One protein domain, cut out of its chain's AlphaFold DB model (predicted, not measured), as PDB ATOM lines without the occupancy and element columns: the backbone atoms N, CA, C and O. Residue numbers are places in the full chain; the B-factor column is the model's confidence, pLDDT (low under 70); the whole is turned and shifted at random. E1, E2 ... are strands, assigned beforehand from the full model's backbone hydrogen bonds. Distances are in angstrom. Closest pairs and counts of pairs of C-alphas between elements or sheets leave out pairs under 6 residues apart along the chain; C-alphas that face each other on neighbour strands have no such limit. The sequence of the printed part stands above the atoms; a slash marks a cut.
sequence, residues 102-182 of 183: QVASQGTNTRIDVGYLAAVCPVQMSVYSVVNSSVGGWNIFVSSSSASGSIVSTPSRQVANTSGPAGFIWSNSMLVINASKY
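What this domain is: This is residues 102 to 182 of the 183 residues of an uncharacterized protein of Enterobacter roggenkampii (UniProt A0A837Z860). The domain is a rod of strands, with a small sandwich of two three-stranded sheets at one end and a strongly twisted four-stranded sheet, E8, E5, E4 and E9, making the other end. The sandwich has the sheet E1, E10, E3 face to face with the sheet E2, E7, E6, and the chain passes between the twisted sheet and the sandwich across short breaks, from the twisted sheet into the sandwich at E5 into E6 and E9 into E10, and from the sandwich into the twisted sheet at E7 into E8. The printed part has 81 residues, with no named helix and ten named strands, E1 to E10 in that order along the chain; the class is all strand, and each of the three sheets is antiparallel. The whole is loose, with a radius of gyration of the C-alphas of 14.6 A, and spans 49 by 19 by 16 A.

Where its parts are: E1 is residues 102 to 104, and its C-alpha 102 stands at (226.719, 183.774, 284.272). E2 is residues 111 to 113 and E3 residues 118 to 120. E4, the longest strand by residues, is residues 124 to 131, 21.4 A from C-alpha 124 at (214.333, 191.094, 289.895) to C-alpha 131. E5, residues 138 to 144, is 19.9 A long. E6 is residues 146 to 148 and E7 residues 151 to 153. E8, residues 156 to 162, is 17.4 A long. E9 is residues 168 to 170. E10, residues 173 to 178, is 16.0 A long and ends with C-alpha 178 at (233.916, 192.805, 283.978).

How they stand to each other: In the largest sheet the order is E8, E5, E4, E9, with E8 and E9 as edge strands. E4 and E5 form a hairpin, antiparallel at 161 degrees, with N 139 and O 130 2.8 A apart, within hydrogen-bond range. E8 and E5 are antiparallel at 150 degrees, with N 140 and O 160 2.8 A apart. E4 and E9 are antiparallel at 158 degrees, with N 127 and O 169 2.9 A apart. E5 runs on into E6 across one residue at 55 degrees, and E9 runs on into E10 across two residues at 31 degrees. E7 runs on into E8 across two residues at 9 degrees. E6 and E7 form a hairpin, with N 153 and O 146 2.9 A apart, and E2 is on the other side of E7, with N 112 and O 152 2.9 A apart. In the facing sheet the pairing of E10 is staggered: residues 173 to 175 pair with E1, with N 174 and O 103 2.8 A apart, and residues 176 to 178 pair with E3, with N 177 and O 119 2.9 A apart. The facing parts of these two sheets are 8.7 A centre to centre, and their strands stand at 22 degrees. Between them the closest C-alphas of E3 and E6 are those of Ala 119 and Ala 147, 5.5 A apart. E3 with E10, E4 with E9, E5 with E8 and E6 with E7 make a jelly roll, four nested antiparallel pairs. E1 and E4 are apart, as are E2 and E5.

The domain as a whole: The two C-alphas farthest apart are those of Gly 136 and Lys 181, at 49.4 A. The first and last printed C-alphas, of Gln 102 and Tyr 182, are 17.9 A apart. The printed part has no cut. No link is long; those from E1 to E2 and from E4 to E5 are short, and the others are tight. The mean pLDDT of the printed part is 90.7, and Gly 107 and Ala 166 are under 70.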
ATOM      1  N   GLN A 102     227.806 184.211 283.415       95.69
ATOM      2  CA  GLN A 102     226.719 183.774 284.272       95.69
ATOM      3  C   GLN A 102     227.294 183.438 285.647       95.69
ATOM      4  O   GLN A 102     228.132 182.547 285.775       95.69
ATOM      5  N   VAL A 103     226.852 184.155 286.676       95.06
ATOM      6  CA  VAL A 103     227.250 183.909 288.066       95.06
ATOM      7  C   VAL A 103     226.096 183.222 288.775       95.06
ATOM      8  O   VAL A 103     224.977 183.734 288.772       95.06
ATOM      9  N   ALA A 104     226.351 182.052 289.361       92.12
ATOM     10  CA  ALA A 104     225.345 181.321 290.121       92.12
ATOM     11  C   ALA A 104     224.880 182.143 291.334       92.12
ATOM     12  O   ALA A 104     225.689 182.768 292.007       92.12
ATOM     13  N   SER A 105     223.583 182.131 291.623       84.81
ATOM     14  CA  SER A 105     222.964 182.759 292.794       84.81
ATOM     15  C   SER A 105     222.157 181.699 293.536       84.81
ATOM     16  O   SER A 105     221.466 180.905 292.899       84.81
ATOM     17  N   GLN A 106     222.215 181.683 294.869       73.38
ATOM     18  CA  GLN A 106     221.421 180.755 295.685       73.38
ATOM     19  C   GLN A 106     220.130 181.403 296.208       73.38
ATOM     20  O   GLN A 106     219.661 181.105 297.302       73.38
ATOM     21  N   GLY A 107     219.539 182.302 295.419       69.31
ATOM     22  CA  GLY A 107     218.288 182.970 295.759       69.31
ATOM     23  C   GLY A 107     218.514 184.294 296.488       69.31
ATOM     24  O   GLY A 107     219.039 185.248 295.911       69.31
ATOM     25  N   THR A 108     218.057 184.389 297.736       73.19
ATOM     26  CA  THR A 108     217.942 185.656 298.478       73.19
ATOM     27  C   THR A 108     219.213 185.994 299.252       73.19
ATOM     28  O   THR A 108     219.860 185.108 299.801       73.19
ATOM     29  N   ASN A 109     219.571 187.282 299.318       73.25
ATOM     30  CA  ASN A 109     220.707 187.798 300.098       73.25
ATOM     31  C   ASN A 109     222.048 187.100 299.801       73.25
ATOM     32  O   ASN A 109     222.911 186.971 300.669       73.25
ATOM     33  N   THR A 110     222.223 186.640 298.563       86.00
ATOM     34  CA  THR A 110     223.498 186.115 298.081       86.00
ATOM     35  C   THR A 110     224.498 187.261 297.992       86.00
ATOM     36  O   THR A 110     224.127 188.369 297.611       86.00
ATOM     37  N   ARG A 111     225.765 186.988 298.312       94.12
ATOM     38  CA  ARG A 111     226.882 187.918 298.147       94.12
ATOM     39  C   ARG A 111     228.101 187.139 297.666       94.12
ATOM     40  O   ARG A 111     228.563 186.240 298.363       94.12
ATOM     41  N   ILE A 112     228.578 187.446 296.465       95.12
ATOM     42  CA  ILE A 112     229.638 186.699 295.781       95.12
ATOM     43  C   ILE A 112     230.702 187.681 295.318       95.12
ATOM     44  O   ILE A 112     230.389 188.657 294.640       95.12
ATOM     45  N   ASP A 113     231.955 187.407 295.668       96.56
ATOM     46  CA  ASP A 113     233.104 188.102 295.096       96.56
ATOM     47  C   ASP A 113     233.491 187.436 293.774       96.56
ATOM     48  O   ASP A 113     233.806 186.245 293.740       96.56
ATOM     49  N   VAL A 114     233.434 188.192 292.678       96.94
ATOM     50  CA  VAL A 114     233.792 187.699 291.338       96.94
ATOM     51  C   VAL A 114     235.252 187.984 290.973       96.94
ATOM     52  O   VAL A 114     235.705 187.564 289.910       96.94
ATOM     53  N   GLY A 115     236.009 188.678 291.835       97.56
ATOM     54  CA  GLY A 115     237.443 188.939 291.657       97.56
ATOM     55  C   GLY A 115     237.793 190.013 290.620       97.56
ATOM     56  O   GLY A 115     238.966 190.252 290.342       97.56
ATOM     57  N   TYR A 116     236.795 190.677 290.042       97.06
ATOM     58  CA  TYR A 116     236.959 191.784 289.103       97.06
ATOM     59  C   TYR A 116     235.879 192.836 289.325       97.06
ATOM     60  O   TYR A 116     234.863 192.566 289.955       97.06
ATOM     61  N   LEU A 117     236.078 194.035 288.780       97.75
ATOM     62  CA  LEU A 117     235.106 195.117 288.878       97.75
ATOM     63  C   LEU A 117     233.787 194.722 288.201       97.75
ATOM     64  O   LEU A 117     233.730 194.591 286.981       97.75
ATOM     65  N   ALA A 118     232.735 194.519 288.985       97.75
ATOM     66  CA  ALA A 118     231.496 193.917 288.523       97.75
ATOM     67  C   ALA A 118     230.453 194.966 288.123       97.75
ATOM     68  O   ALA A 118     230.268 195.978 288.803       97.75
ATOM     69  N   ALA A 119     229.715 194.679 287.052       98.12
ATOM     70  CA  ALA A 119     228.411 195.275 286.781       98.12
ATOM     71  C   ALA A 119     227.420 194.163 286.414       98.12
ATOM     72  O   ALA A 119     227.771 193.233 285.687       98.12
ATOM     73  N   VAL A 120     226.192 194.242 286.922       97.12
ATOM     74  CA  VAL A 120     225.151 193.215 286.751       97.12
ATOM     75  C   VAL A 120     224.064 193.693 285.806       97.12
ATOM     76  O   VAL A 120     223.738 194.877 285.784       97.12
ATOM     77  N   CYS A 121     223.460 192.778 285.054       97.12
ATOM     78  CA  CYS A 121     222.193 193.064 284.393       97.12
ATOM     79  C   CYS A 121     221.127 193.304 285.481       97.12
ATOM     80  O   CYS A 121     220.938 192.405 286.313       97.12
ATOM     81  N   PRO A 122     220.477 194.484 285.540       93.44
ATOM     82  CA  PRO A 122     219.505 194.799 286.583       93.44
ATOM     83  C   PRO A 122     218.214 194.005 286.361       93.44
ATOM     84  O   PRO A 122     217.475 194.265 285.415       93.44
ATOM     85  N   VAL A 123     217.933 193.037 287.233       90.62
ATOM     86  CA  VAL A 123     216.744 192.175 287.163       90.62
ATOM     87  C   VAL A 123     216.221 191.862 288.560       90.62
ATOM     88  O   VAL A 123     216.989 191.755 289.518       90.62
ATOM     89  N   GLN A 124     214.910 191.657 288.678       91.38
ATOM     90  CA  GLN A 124     214.333 191.094 289.895       91.38
ATOM     91  C   GLN A 124     214.787 189.637 290.041       91.38
ATOM     92  O   GLN A 124     214.604 188.826 289.135       91.38
ATOM     93  N   MET A 125     215.366 189.308 291.192       92.44
ATOM     94  CA  MET A 125     216.002 188.015 291.436       92.44
ATOM     95  C   MET A 125     215.103 187.040 292.187       92.44
ATOM     96  O   MET A 125     215.182 185.837 291.944       92.44
ATOM     97  N   SER A 126     214.230 187.526 293.071       91.44
ATOM     98  CA  SER A 126     213.308 186.660 293.806       91.44
ATOM     99  C   SER A 126     212.093 187.395 294.360       91.44
ATOM    100  O   SER A 126     212.148 188.597 294.618       91.44
ATOM    101  N   VAL A 127     211.041 186.629 294.646       91.56
ATOM    102  CA  VAL A 127     209.919 187.004 295.518       91.56
ATOM    103  C   VAL A 127     209.759 185.906 296.561       91.56
ATOM    104  O   VAL A 127     209.703 184.731 296.200       91.56
ATOM    105  N   TYR A 128     209.718 186.264 297.842       90.56
ATOM    106  CA  TYR A 128     209.644 185.283 298.926       90.56
ATOM    107  C   TYR A 128     208.884 185.810 300.144       90.56
ATOM    108  O   TYR A 128     208.843 187.014 300.397       90.56
ATOM    109  N   SER A 129     208.287 184.897 300.913       91.94
ATOM    110  CA  SER A 129     207.585 185.209 302.161       91.94
ATOM    111  C   SER A 129     208.368 184.769 303.399       91.94
ATOM    112  O   SER A 129     208.858 183.642 303.446       91.94
ATOM    113  N   VAL A 130     208.414 185.614 304.429       90.75
ATOM    114  CA  VAL A 130     208.994 185.307 305.750       90.75
ATOM    115  C   VAL A 130     207.921 185.483 306.820       90.75
ATOM    116  O   VAL A 130     207.202 186.482 306.804       90.75
ATOM    117  N   VAL A 131     207.803 184.532 307.751       91.19
ATOM    118  CA  VAL A 131     206.850 184.622 308.871       91.19
ATOM    119  C   VAL A 131     207.134 185.872 309.701       91.19
ATOM    120  O   VAL A 131     208.280 186.124 310.072       91.19
ATOM    121  N   ASN A 132     206.088 186.624 310.039       88.81
ATOM    122  CA  ASN A 132     206.172 187.734 310.979       88.81
ATOM    123  C   ASN A 132     205.489 187.359 312.299       88.81
ATOM    124  O   ASN A 132     204.282 187.521 312.473       88.81
ATOM    125  N   SER A 133     206.277 186.857 313.248       85.12
ATOM    126  CA  SER A 133     205.778 186.408 314.551       85.12
ATOM    127  C   SER A 133     205.266 187.540 315.445       85.12
ATOM    128  O   SER A 133     204.500 187.275 316.365       85.12
ATOM    129  N   SER A 134     205.660 188.793 315.186       83.62
ATOM    130  CA  SER A 134     205.315 189.934 316.047       83.62
ATOM    131  C   SER A 134     203.918 190.498 315.782       83.62
ATOM    132  O   SER A 134     203.306 191.049 316.690       83.62
ATOM    133  N   VAL A 135     203.404 190.365 314.555       80.12
ATOM    134  CA  VAL A 135     202.060 190.851 314.171       80.12
ATOM    135  C   VAL A 135     201.146 189.751 313.624       80.12
ATOM    136  O   VAL A 135     199.975 190.005 313.360       80.12
ATOM    137  N   GLY A 136     201.659 188.525 313.481       83.06
ATOM    138  CA  GLY A 136     200.971 187.437 312.794       83.06
ATOM    139  C   GLY A 136     201.019 187.591 311.269       83.06
ATOM    140  O   GLY A 136     201.071 188.694 310.729       83.06
ATOM    141  N   GLY A 137     201.005 186.464 310.553       90.06
ATOM    142  CA  GLY A 137     201.062 186.438 309.088       90.06
ATOM    143  C   GLY A 137     202.486 186.439 308.521       90.06
ATOM    144  O   GLY A 137     203.425 185.933 309.139       90.06
ATOM    145  N   TRP A 138     202.632 186.958 307.300       93.00
ATOM    146  CA  TRP A 138     203.838 186.835 306.481       93.00
ATOM    147  C   TRP A 138     204.208 188.163 305.820       93.00
ATOM    148  O   TRP A 138     203.376 188.801 305.173       93.00
ATOM    149  N   ASN A 139     205.482 188.533 305.926       93.00
ATOM    150  CA  ASN A 139     206.084 189.637 305.187       93.00
ATOM    151  C   ASN A 139     206.486 189.147 303.790       93.00
ATOM    152  O   ASN A 139     207.114 188.093 303.667       93.00
ATOM    153  N   ILE A 140     206.186 189.924 302.751       92.69
ATOM    154  CA  ILE A 140     206.603 189.648 301.371       92.69
ATOM    155  C   ILE A 140     207.816 190.498 301.027       92.69
ATOM    156  O   ILE A 140     207.789 191.720 301.196       92.69
ATOM    157  N   PHE A 141     208.850 189.851 300.504       92.06
ATOM    158  CA  PHE A 141     210.094 190.467 300.079       92.06
ATOM    159  C   PHE A 141     210.333 190.261 298.590       92.06
ATOM    160  O   PHE A 141     210.011 189.212 298.030       92.06
ATOM    161  N   VAL A 142     210.965 191.255 297.976       91.44
ATOM    162  CA  VAL A 142     211.533 191.159 296.629       91.44
ATOM    163  C   VAL A 142     213.029 191.417 296.700       91.44
ATOM    164  O   VAL A 142     213.468 192.246 297.501       91.44
ATOM    165  N   SER A 143     213.800 190.723 295.868       92.00
ATOM    166  CA  SER A 143     215.233 190.972 295.701       92.00
ATOM    167  C   SER A 143     215.555 191.406 294.277       92.00
ATOM    168  O   SER A 143     214.836 191.066 293.335       92.00
ATOM    169  N   SER A 144     216.636 192.161 294.123       92.19
ATOM    170  CA  SER A 144     217.135 192.636 292.831       92.19
ATOM    171  C   SER A 144     218.617 192.309 292.707       92.19
ATOM    172  O   SER A 144     219.306 192.232 293.724       92.19
ATOM    173  N   SER A 145     219.116 192.109 291.490       93.81
ATOM    174  CA  SER A 145     220.555 191.993 291.261       93.81
ATOM    175  C   SER A 145     221.251 193.321 291.575       93.81
ATOM    176  O   SER A 145     220.785 194.406 291.224       93.81
ATOM    177  N   SER A 146     222.393 193.237 292.248       94.06
ATOM    178  CA  SER A 146     223.215 194.388 292.613       94.06
ATOM    179  C   SER A 146     224.692 194.077 292.402       94.06
ATOM    180  O   SER A 146     225.106 192.918 292.448       94.06
ATOM    181  N   ALA A 147     225.488 195.111 292.139       95.56
ATOM    182  CA  ALA A 147     226.936 195.002 292.035       95.56
ATOM    183  C   ALA A 147     227.609 196.246 292.605       95.56
ATOM    184  O   ALA A 147     227.218 197.362 292.267       95.56
ATOM    185  N   SER A 148     228.643 196.061 293.422       95.19
ATOM    186  CA  SER A 148     229.489 197.130 293.959       95.19
ATOM    187  C   SER A 148     230.914 196.608 294.138       95.19
ATOM    188  O   SER A 148     231.134 195.553 294.732       95.19
ATOM    189  N   GLY A 149     231.903 197.321 293.592       96.12
ATOM    190  CA  GLY A 149     233.283 196.828 293.552       96.12
ATOM    191  C   GLY A 149     233.372 195.491 292.809       96.12
ATOM    192  O   GLY A 149     232.939 195.407 291.662       96.12
ATOM    193  N   SER A 150     233.919 194.461 293.458       97.19
ATOM    194  CA  SER A 150     233.951 193.083 292.946       97.19
ATOM    195  C   SER A 150     232.822 192.192 293.460       97.19
ATOM    196  O   SER A 150     232.787 190.998 293.174       97.19
ATOM    197  N   ILE A 151     231.889 192.763 294.216       96.75
ATOM    198  CA  ILE A 151     230.794 192.027 294.824       96.75
ATOM    199  C   ILE A 151     229.567 192.106 293.927       96.75
ATOM    200  O   ILE A 151     229.150 193.198 293.540       96.75
ATOM    201  N   VAL A 152     228.957 190.955 293.662       95.69
ATOM    202  CA  VAL A 152     227.587 190.844 293.154       95.69
ATOM    203  C   VAL A 152     226.684 190.283 294.245       95.69
ATOM    204  O   VAL A 152     227.074 189.370 294.977       95.69
ATOM    205  N   SER A 153     225.479 190.828 294.379       94.56
ATOM    206  CA  SER A 153     224.570 190.458 295.460       94.56
ATOM    207  C   SER A 153     223.092 190.515 295.077       94.56
ATOM    208  O   SER A 153     222.727 191.019 294.013       94.56
ATOM    209  N   THR A 154     222.237 189.966 295.946       94.12
ATOM    210  CA  THR A 154     220.770 189.987 295.805       94.12
ATOM    211  C   THR A 154     220.081 190.651 297.009       94.12
ATOM    212  O   THR A 154     219.359 189.984 297.762       94.12
ATOM    213  N   PRO A 155     220.310 191.962 297.249       91.88
ATOM    214  CA  PRO A 155     219.678 192.685 298.346       91.88
ATOM    215  C   PRO A 155     218.156 192.638 298.218       91.88
ATOM    216  O   PRO A 155     217.609 192.677 297.112       91.88
ATOM    217  N   SER A 156     217.476 192.574 299.362       91.75
ATOM    218  CA  SER A 156     216.024 192.414 299.437       91.75
ATOM    219  C   SER A 156     215.356 193.557 300.196       91.75
ATOM    220  O   SER A 156     215.928 194.111 301.132       91.75
ATOM    221  N   ARG A 157     214.109 193.874 299.838       90.31
ATOM    222  CA  ARG A 157     213.244 194.795 300.593       90.31
ATOM    223  C   ARG A 157     211.871 194.189 300.835       90.31
ATOM    224  O   ARG A 157     211.357 193.460 299.987       90.31
ATOM    225  N   GLN A 158     211.256 194.537 301.960       91.12
ATOM    226  CA  GLN A 158     209.852 194.221 302.206       91.12
ATOM    227  C   GLN A 158     208.963 195.096 301.310       91.12
ATOM    228  O   GLN A 158     209.222 196.292 301.134       91.12
ATOM    229  N   VAL A 159     207.921 194.499 300.731       91.25
ATOM    230  CA  VAL A 159     206.966 195.181 299.839       91.25
ATOM    231  C   VAL A 159     205.508 195.012 300.248       91.25
ATOM    232  O   VAL A 159     204.693 195.846 299.872       91.25
ATOM    233  N   ALA A 160     205.163 193.970 301.007       91.31
ATOM    234  CA  ALA A 160     203.784 193.725 301.429       91.31
ATOM    235  C   ALA A 160     203.707 192.839 302.680       91.31
ATOM    236  O   ALA A 160     204.720 192.313 303.143       91.31
ATOM    237  N   ASN A 161     202.483 192.663 303.183       92.00
ATOM    238  CA  ASN A 161     202.114 191.745 304.259       92.00
ATOM    239  C   ASN A 161     200.851 190.975 303.870       92.00
ATOM    240  O   ASN A 161     199.986 191.516 303.184       92.00
ATOM    241  N   THR A 162     200.735 189.727 304.316       88.00
ATOM    242  CA  THR A 162     199.582 188.864 304.021       88.00
ATOM    243  C   THR A 162     199.337 187.860 305.151       88.00
ATOM    244  O   THR A 162     200.227 187.568 305.948       88.00
ATOM    245  N   SER A 163     198.117 187.330 305.237       86.50
ATOM    246  CA  SER A 163     197.719 186.339 306.244       86.50
ATOM    247  C   SER A 163     198.290 184.937 305.986       86.50
ATOM    248  O   SER A 163     198.433 184.165 306.930       86.50
ATOM    249  N   GLY A 164     198.659 184.610 304.742       80.31
ATOM    250  CA  GLY A 164     199.218 183.310 304.345       80.31
ATOM    251  C   GLY A 164     200.468 183.442 303.466       80.31
ATOM    252  O   GLY A 164     200.700 184.510 302.905       80.31
ATOM    253  N   PRO A 165     201.294 182.391 303.329       76.56
ATOM    254  CA  PRO A 165     202.525 182.471 302.549       76.56
ATOM    255  C   PRO A 165     202.225 182.697 301.060       76.56
ATOM    256  O   PRO A 165     201.323 182.078 300.502       76.56
ATOM    257  N   ALA A 166     203.017 183.546 300.400       69.88
ATOM    258  CA  ALA A 166     202.923 183.766 298.951       69.88
ATOM    259  C   ALA A 166     203.765 182.768 298.128       69.88
ATOM    260  O   ALA A 166     203.714 182.784 296.901       69.88
ATOM    261  N   GLY A 167     204.543 181.907 298.793       77.31
ATOM    262  CA  GLY A 167     205.506 181.012 298.151       77.31
ATOM    263  C   GLY A 167     206.878 181.661 297.944       77.31
ATOM    264  O   GLY A 167     207.164 182.739 298.467       77.31
ATOM    265  N   PHE A 168     207.751 180.963 297.213       83.56
ATOM    266  CA  PHE A 168     209.123 181.391 296.937       83.56
ATOM    267  C   PHE A 168     209.432 181.149 295.453       83.56
ATOM    268  O   PHE A 168     209.335 180.024 294.968       83.56
ATOM    269  N   ILE A 169     209.816 182.209 294.739       85.25
ATOM    270  CA  ILE A 169     210.265 182.171 293.340       85.25
ATOM    271  C   ILE A 169     211.631 182.850 293.266       85.25
ATOM    272  O   ILE A 169     211.792 183.940 293.817       85.25
ATOM    273  N   TRP A 170     212.604 182.242 292.580       88.62
ATOM    274  CA  TRP A 170     213.929 182.836 292.409       88.62
ATOM    275  C   TRP A 170     214.646 182.431 291.126       88.62
ATOM    276  O   TRP A 170     214.399 181.371 290.557       88.62
ATOM    277  N   SER A 171     215.574 183.291 290.708       88.69
ATOM    278  CA  SER A 171     216.575 182.986 289.692       88.69
ATOM    279  C   SER A 171     217.828 182.373 290.323       88.69
ATOM    280  O   SER A 171     218.354 182.861 291.327       88.69
ATOM    281  N   ASN A 172     218.358 181.334 289.680       90.19
ATOM    282  CA  ASN A 172     219.584 180.649 290.100       90.19
ATOM    283  C   ASN A 172     220.862 181.306 289.560       90.19
ATOM    284  O   ASN A 172     221.956 180.782 289.762       90.19
ATOM    285  N   SER A 173     220.757 182.423 288.834       91.94
ATOM    286  CA  SER A 173     221.931 183.095 288.276       91.94
ATOM    287  C   SER A 173     221.701 184.559 287.919       91.94
ATOM    288  O   SER A 173     220.577 184.964 287.627       91.94
ATOM    289  N   MET A 174     222.793 185.315 287.864       93.12
ATOM    290  CA  MET A 174     222.868 186.696 287.388       93.12
ATOM    291  C   MET A 174     223.788 186.780 286.172       93.12
ATOM    292  O   MET A 174     224.763 186.035 286.076       93.12
ATOM    293  N   LEU A 175     223.502 187.716 285.266       96.75
ATOM    294  CA  LEU A 175     224.414 188.060 284.180       96.75
ATOM    295  C   LEU A 175     225.318 189.212 284.624       96.75
ATOM    296  O   LEU A 175     224.822 190.241 285.084       96.75
ATOM    297  N   VAL A 176     226.628 189.039 284.479       97.88
ATOM    298  CA  VAL A 176     227.650 189.950 285.010       97.88
ATOM    299  C   VAL A 176     228.680 190.264 283.932       97.88
ATOM    300  O   VAL A 176     229.017 189.400 283.128       97.88
ATOM    301  N   ILE A 177     229.209 191.482 283.917       98.62
ATOM    302  CA  ILE A 177     230.365 191.862 283.096       98.62
ATOM    303  C   ILE A 177     231.541 192.272 283.977       98.62
ATOM    304  O   ILE A 177     231.352 192.793 285.080       98.62
ATOM    305  N   ASN A 178     232.753 192.109 283.445       98.19
ATOM    306  CA  ASN A 178     233.916 192.805 283.978       98.19
ATOM    307  C   ASN A 178     233.921 194.251 283.458       98.19
ATOM    308  O   ASN A 178     234.353 194.527 282.337       98.19
ATOM    309  N   ALA A 179     233.436 195.169 284.288       97.75
ATOM    310  CA  ALA A 179     233.311 196.586 283.985       97.75
ATOM    311  C   ALA A 179     234.661 197.261 283.690       97.75
ATOM    312  O   ALA A 179     234.691 198.232 282.938       97.75
ATOM    313  N   SER A 180     235.790 196.722 284.172       96.81
ATOM    314  CA  SER A 180     237.113 197.299 283.884       96.81
ATOM    315  C   SER A 180     237.481 197.248 282.395       96.81
ATOM    316  O   SER A 180     238.341 198.000 281.954       96.81
ATOM    317  N   LYS A 181     236.832 196.381 281.602       95.88
ATOM    318  CA  LYS A 181     236.987 196.325 280.136       95.88
ATOM    319  C   LYS A 181     236.266 197.475 279.417       95.88
ATOM    320  O   LYS A 181     236.493 197.708 278.230       95.88
ATOM    321  N   TYR A 182     235.377 198.172 280.122       95.38
ATOM    322  CA  TYR A 182     234.472 199.183 279.576       95.38
ATOM    323  C   TYR A 182     234.649 200.565 280.211       95.38
ATOM    324  O   TYR A 182     234.156 201.552 279.652       95.38
TER     325      TYR A 182